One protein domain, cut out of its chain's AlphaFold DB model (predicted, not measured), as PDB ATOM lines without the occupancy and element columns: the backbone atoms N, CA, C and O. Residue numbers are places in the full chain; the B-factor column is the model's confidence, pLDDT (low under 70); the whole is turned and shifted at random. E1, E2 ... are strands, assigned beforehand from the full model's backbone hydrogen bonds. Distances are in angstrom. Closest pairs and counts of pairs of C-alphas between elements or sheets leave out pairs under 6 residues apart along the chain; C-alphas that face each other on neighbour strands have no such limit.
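Overview. This is residues 19 to 62 of the 104 residues of an uncharacterized protein of Acidipila dinghuensis (UniProt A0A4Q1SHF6). With little regular structure, this is a small sheet, a hairpin of E1 and E2 with short E3 along the other side of E1, and a wide loop, residues 41 to 53, from the end of E2 round to the start of E3. The printed part has 44 residues, no named helix and three strands, E1, E2, E3 along the chain; the antiparallel sheet has the order E2, E1, E3. The class is all strand, with 15 residues in named elements. It is compact, with a radius of gyration of the C-alphas of 10.3 A and spans of 27 by 21 by 19 A.

Along the chain. E1, residues 25 to 30, is 16.4 A long and begins at C-alpha 25 (-20.179, -21.742, -15.231). E2, residues 36 to 40, is 13.3 A long. E3, residues 54 to 57, is 6.9 A long and ends at C-alpha 57 (-28.290, -17.800, -9.985).

Arrangement. E1 is the inner strand. E2 is antiparallel to it at 172 degrees; N 26 and O 39 are 2.8 A apart, within hydrogen-bond range. E3 is antiparallel to E1 at 162 degrees, with N 55 and O 29 at 2.8 A. E2 and E3 are apart.

Size, cuts and confidence. C-alphas 33 and 45, the farthest apart, are 27.3 A apart. The printed part has no cut. The link E2 to E3 is long. Residues 43 to 45 have pLDDT under 70.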
ATOM      1  N   CYS A  19     -18.518 -28.373 -13.716       89.12
ATOM      2  CA  CYS A  19     -19.108 -27.063 -13.972       89.12
ATOM      3  C   CYS A  19     -19.682 -26.436 -12.697       89.12
ATOM      4  O   CYS A  19     -19.644 -25.221 -12.584       89.12
ATOM      5  N   ARG A  20     -20.118 -27.223 -11.702       88.44
ATOM      6  CA  ARG A  20     -20.626 -26.678 -10.430       88.44
ATOM      7  C   ARG A  20     -19.596 -25.858  -9.654       88.44
ATOM      8  O   ARG A  20     -19.969 -24.963  -8.909       88.44
ATOM      9  N   THR A  21     -18.310 -26.125  -9.862       89.62
ATOM     10  CA  THR A  21     -17.203 -25.379  -9.244       89.62
ATOM     11  C   THR A  21     -16.423 -24.533 -10.253       89.62
ATOM     12  O   THR A  21     -15.385 -23.963  -9.918       89.62
ATOM     13  N   CYS A  22     -16.860 -24.477 -11.513       90.88
ATOM     14  CA  CYS A  22     -16.163 -23.738 -12.557       90.88
ATOM     15  C   CYS A  22     -16.465 -22.242 -12.440       90.88
ATOM     16  O   CYS A  22     -17.620 -21.832 -12.429       90.88
ATOM     17  N   ARG A  23     -15.420 -21.409 -12.458       90.56
ATOM     18  CA  ARG A  23     -15.550 -19.943 -12.416       90.56
ATOM     19  C   ARG A  23     -16.336 -19.357 -13.598       90.56
ATOM     20  O   ARG A  23     -16.861 -18.259 -13.489       90.56
ATOM     21  N   HIS A  24     -16.376 -20.065 -14.724       90.00
ATOM     22  CA  HIS A  24     -17.074 -19.651 -15.945       90.00
ATOM     23  C   HIS A  24     -18.366 -20.442 -16.180       90.00
ATOM     24  O   HIS A  24     -18.879 -20.473 -17.298       90.00
ATOM     25  N   ALA A  25     -18.858 -21.153 -15.163       91.94
ATOM     26  CA  ALA A  25     -20.179 -21.742 -15.231       91.94
ATOM     27  C   ALA A  25     -21.224 -20.723 -14.791       91.94
ATOM     28  O   ALA A  25     -21.102 -20.083 -13.751       91.94
ATOM     29  N   HIS A  26     -22.269 -20.640 -15.596       91.56
ATOM     30  CA  HIS A  26     -23.479 -19.901 -15.326       91.56
ATOM     31  C   HIS A  26     -24.561 -20.920 -14.979       91.56
ATOM     32  O   HIS A  26     -24.907 -21.761 -15.815       91.56
ATOM     33  N   ILE A  27     -25.038 -20.893 -13.739       92.56
ATOM     34  CA  ILE A  27     -25.974 -21.882 -13.203       92.56
ATOM     35  C   ILE A  27     -27.228 -21.153 -12.739       92.56
ATOM     36  O   ILE A  27     -27.133 -20.199 -11.965       92.56
ATOM     37  N   GLN A  28     -28.385 -21.610 -13.213       94.00
ATOM     38  CA  GLN A  28     -29.705 -21.137 -12.802       94.00
ATOM     39  C   GLN A  28     -30.493 -22.313 -12.236       94.00
ATOM     40  O   GLN A  28     -30.673 -23.317 -12.926       94.00
ATOM     41  N   THR A  29     -30.972 -22.182 -11.002       95.50
ATOM     42  CA  THR A  29     -31.863 -23.163 -10.376       95.50
ATOM     43  C   THR A  29     -33.214 -22.531 -10.096       95.50
ATOM     44  O   THR A  29     -33.305 -21.362  -9.714       95.50
ATOM     45  N   GLY A  30     -34.273 -23.293 -10.334       96.44
ATOM     46  CA  GLY A  30     -35.641 -22.937  -9.998       96.44
ATOM     47  C   GLY A  30     -36.088 -23.575  -8.689       96.44
ATOM     48  O   GLY A  30     -35.281 -24.023  -7.873       96.44
ATOM     49  N   TYR A  31     -37.396 -23.592  -8.471       96.00
ATOM     50  CA  TYR A  31     -37.999 -24.134  -7.253       96.00
ATOM     51  C   TYR A  31     -38.234 -25.642  -7.333       96.00
ATOM     52  O   TYR A  31     -38.325 -26.293  -6.293       96.00
ATOM     53  N   ALA A  32     -38.352 -26.189  -8.545       95.31
ATOM     54  CA  ALA A  32     -38.450 -27.624  -8.763       95.31
ATOM     55  C   ALA A  32     -37.082 -28.235  -9.094       95.31
ATOM     56  O   ALA A  32     -36.277 -27.628  -9.792       95.31
ATOM     57  N   ASP A  33     -36.855 -29.487  -8.692       88.69
ATOM     58  CA  ASP A  33     -35.605 -30.213  -8.981       88.69
ATOM     59  C   ASP A  33     -35.342 -30.397 -10.490       88.69
ATOM     60  O   ASP A  33     -34.212 -30.639 -10.908       88.69
ATOM     61  N   SER A  34     -36.382 -30.296 -11.323       92.38
ATOM     62  CA  SER A  34     -36.270 -30.331 -12.787       92.38
ATOM     63  C   SER A  34     -35.843 -28.997 -13.406       92.38
ATOM     64  O   SER A  34     -35.568 -28.942 -14.602       92.38
ATOM     65  N   GLU A  35     -35.851 -27.917 -12.628       94.88
ATOM     66  CA  GLU A  35     -35.513 -26.567 -13.067       94.88
ATOM     67  C   GLU A  35     -34.039 -26.290 -12.759       94.88
ATOM     68  O   GLU A  35     -33.696 -25.603 -11.801       94.88
ATOM     69  N   GLU A  36     -33.146 -26.848 -13.573       92.44
ATOM     70  CA  GLU A  36     -31.716 -26.540 -13.528       92.44
ATOM     71  C   GLU A  36     -31.200 -26.306 -14.948       92.44
ATOM     72  O   GLU A  36     -31.404 -27.120 -15.851       92.44
ATOM     73  N   GLU A  37     -30.496 -25.193 -15.144       91.56
ATOM     74  CA  GLU A  37     -29.758 -24.912 -16.370       91.56
ATOM     75  C   GLU A  37     -28.298 -24.589 -16.038       91.56
ATOM     76  O   GLU A  37     -28.005 -23.654 -15.293       91.56
ATOM     77  N   VAL A  38     -27.370 -25.357 -16.621       90.38
ATOM     78  CA  VAL A  38     -25.921 -25.167 -16.472       90.38
ATOM     79  C   VAL A  38     -25.313 -24.847 -17.834       90.38
ATOM     80  O   VAL A  38     -25.334 -25.673 -18.747       90.38
ATOM     81  N   ARG A  39     -24.710 -23.662 -17.967       89.06
ATOM     82  CA  ARG A  39     -23.960 -23.244 -19.160       89.06
ATOM     83  C   ARG A  39     -22.509 -22.954 -18.808       89.06
ATOM     84  O   ARG A  39     -22.225 -22.070 -18.011       89.06
ATOM     85  N   CYS A  40     -21.582 -23.674 -19.433       88.25
ATOM     86  CA  CYS A  40     -20.151 -23.418 -19.291       88.25
ATOM     87  C   CYS A  40     -19.655 -22.565 -20.461       88.25
ATOM     88  O   CYS A  40     -19.760 -22.982 -21.617       88.25
ATOM     89  N   GLY A  41     -19.106 -21.388 -20.171       84.62
ATOM     90  CA  GLY A  41     -18.463 -20.558 -21.181       84.62
ATOM     91  C   GLY A  41     -18.198 -19.138 -20.705       84.62
ATOM     92  O   GLY A  41     -18.825 -18.650 -19.776       84.62
ATOM     93  N   TYR A  42     -17.255 -18.464 -21.356       80.25
ATOM     94  CA  TYR A  42     -16.924 -17.072 -21.060       80.25
ATOM     95  C   TYR A  42     -17.921 -16.136 -21.764       80.25
ATOM     96  O   TYR A  42     -17.591 -15.508 -22.766       80.25
ATOM     97  N   PHE A  43     -19.171 -16.108 -21.291       68.62
ATOM     98  CA  PHE A  43     -20.262 -15.360 -21.922       68.62
ATOM     99  C   PHE A  43     -20.976 -14.477 -20.896       68.62
ATOM    100  O   PHE A  43     -22.042 -14.835 -20.390       68.62
ATOM    101  N   TYR A  44     -20.389 -13.316 -20.602       66.25
ATOM    102  CA  TYR A  44     -21.026 -12.316 -19.739       66.25
ATOM    103  C   TYR A  44     -22.091 -11.484 -20.479       66.25
ATOM    104  O   TYR A  44     -23.066 -11.074 -19.858       66.25
ATOM    105  N   ASP A  45     -21.975 -11.323 -21.804       67.25
ATOM    106  CA  ASP A  45     -22.748 -10.303 -22.540       67.25
ATOM    107  C   ASP A  45     -23.903 -10.842 -23.394       67.25
ATOM    108  O   ASP A  45     -24.607 -10.074 -24.052       67.25
ATOM    109  N   GLN A  46     -24.117 -12.159 -23.434       80.69
ATOM    110  CA  GLN A  46     -25.221 -12.718 -24.213       80.69
ATOM    111  C   GLN A  46     -26.485 -12.807 -23.353       80.69
ATOM    112  O   GLN A  46     -26.510 -13.610 -22.414       80.69
ATOM    113  N   PRO A  47     -27.548 -12.036 -23.664       79.94
ATOM    114  CA  PRO A  47     -28.800 -12.138 -22.935       79.94
ATOM    115  C   PRO A  47     -29.361 -13.549 -23.095       79.94
ATOM    116  O   PRO A  47     -29.487 -14.077 -24.202       79.94
ATOM    117  N   ARG A  48     -29.697 -14.165 -21.964       82.69
ATOM    118  CA  ARG A  48     -30.307 -15.491 -21.903       82.69
ATOM    119  C   ARG A  48     -31.764 -15.349 -21.502       82.69
ATOM    120  O   ARG A  48     -32.089 -14.603 -20.581       82.69
ATOM    121  N   LEU A  49     -32.635 -16.080 -22.190       87.38
ATOM    122  CA  LEU A  49     -34.015 -16.227 -21.752       87.38
ATOM    123  C   LEU A  49     -34.022 -17.020 -20.442       87.38
ATOM    124  O   LEU A  49     -33.336 -18.033 -20.356       87.38
ATOM    125  N   ILE A  50     -34.797 -16.567 -19.460       90.50
ATOM    126  CA  ILE A  50     -35.015 -17.277 -18.201       90.50
ATOM    127  C   ILE A  50     -36.304 -18.101 -18.359       90.50
ATOM    128  O   ILE A  50     -37.381 -17.504 -18.429       90.50
ATOM    129  N   PRO A  51     -36.229 -19.441 -18.486       91.06
ATOM    130  CA  PRO A  51     -37.393 -20.258 -18.834       91.06
ATOM    131  C   PRO A  51     -38.319 -20.565 -17.645       91.06
ATOM    132  O   PRO A  51     -39.465 -20.952 -17.860       91.06
ATOM    133  N   PHE A  52     -37.844 -20.388 -16.409       95.50
ATOM    134  CA  PHE A  52     -38.576 -20.676 -15.171       95.50
ATOM    135  C   PHE A  52     -38.271 -19.640 -14.083       95.50
ATOM    136  O   PHE A  52     -37.338 -18.849 -14.201       95.50
ATOM    137  N   ALA A  53     -39.053 -19.629 -13.003       95.62
ATOM    138  CA  ALA A  53     -38.787 -18.749 -11.869       95.62
ATOM    139  C   ALA A  53     -37.505 -19.193 -11.144       95.62
ATOM    140  O   ALA A  53     -37.458 -20.278 -10.572       95.62
ATOM    141  N   VAL A  54     -36.474 -18.350 -11.165       95.38
ATOM    142  CA  VAL A  54     -35.147 -18.665 -10.618       95.38
ATOM    143  C   VAL A  54     -35.096 -18.348  -9.123       95.38
ATOM    144  O   VAL A  54     -35.492 -17.259  -8.709       95.38
ATOM    145  N   ASN A  55     -34.587 -19.280  -8.315       95.81
ATOM    146  CA  ASN A  55     -34.344 -19.086  -6.883       95.81
ATOM    147  C   ASN A  55     -32.860 -18.861  -6.547       95.81
ATOM    148  O   ASN A  55     -32.562 -18.169  -5.576       95.81
ATOM    149  N   GLN A  56     -31.936 -19.407  -7.340       94.44
ATOM    150  CA  GLN A  56     -30.499 -19.179  -7.217       94.44
ATOM    151  C   GLN A  56     -29.894 -19.035  -8.609       94.44
ATOM    152  O   GLN A  56     -30.237 -19.753  -9.548       94.44
ATOM    153  N   CYS A  57     -28.990 -18.074  -8.743       92.69
ATOM    154  CA  CYS A  57     -28.290 -17.800  -9.985       92.69
ATOM    155  C   CYS A  57     -26.874 -17.346  -9.658       92.69
ATOM    156  O   CYS A  57     -26.690 -16.450  -8.835       92.69
ATOM    157  N   THR A  58     -25.878 -17.930 -10.318       92.31
ATOM    158  CA  THR A  58     -24.472 -17.521 -10.157       92.31
ATOM    159  C   THR A  58     -24.199 -16.119 -10.697       92.31
ATOM    160  O   THR A  58     -23.229 -15.489 -10.289       92.31
ATOM    161  N   ASP A  59     -25.058 -15.627 -11.591       89.62
ATOM    162  CA  ASP A  59     -24.952 -14.301 -12.209       89.62
ATOM    163  C   ASP A  59     -25.779 -13.240 -11.478       89.62
ATOM    164  O   ASP A  59     -25.856 -12.095 -11.925       89.62
ATOM    165  N   PHE A  60     -26.460 -13.615 -10.391       90.75
ATOM    166  CA  PHE A  60     -27.305 -12.687  -9.659       90.75
ATOM    167  C   PHE A  60     -26.456 -11.598  -9.003       90.75
ATOM    168  O   PHE A  60     -25.652 -11.861  -8.110       90.75
ATOM    169  N   LEU A  61     -26.689 -10.361  -9.434       89.50
ATOM    170  CA  LEU A  61     -26.177  -9.162  -8.795       89.50
ATOM    171  C   LEU A  61     -27.363  -8.417  -8.182       89.50
ATOM    172  O   LEU A  61     -28.239  -7.934  -8.904       89.50
ATOM    173  N   ASP A  62     -27.409  -8.350  -6.853       91.56
ATOM    174  CA  ASP A  62     -28.489  -7.662  -6.153       91.56
ATOM    175  C   ASP A  62     -28.386  -6.151  -6.377       91.56
ATOM    176  O   ASP A  62     -27.452  -5.500  -5.911       91.56
TER     177      ASP A  62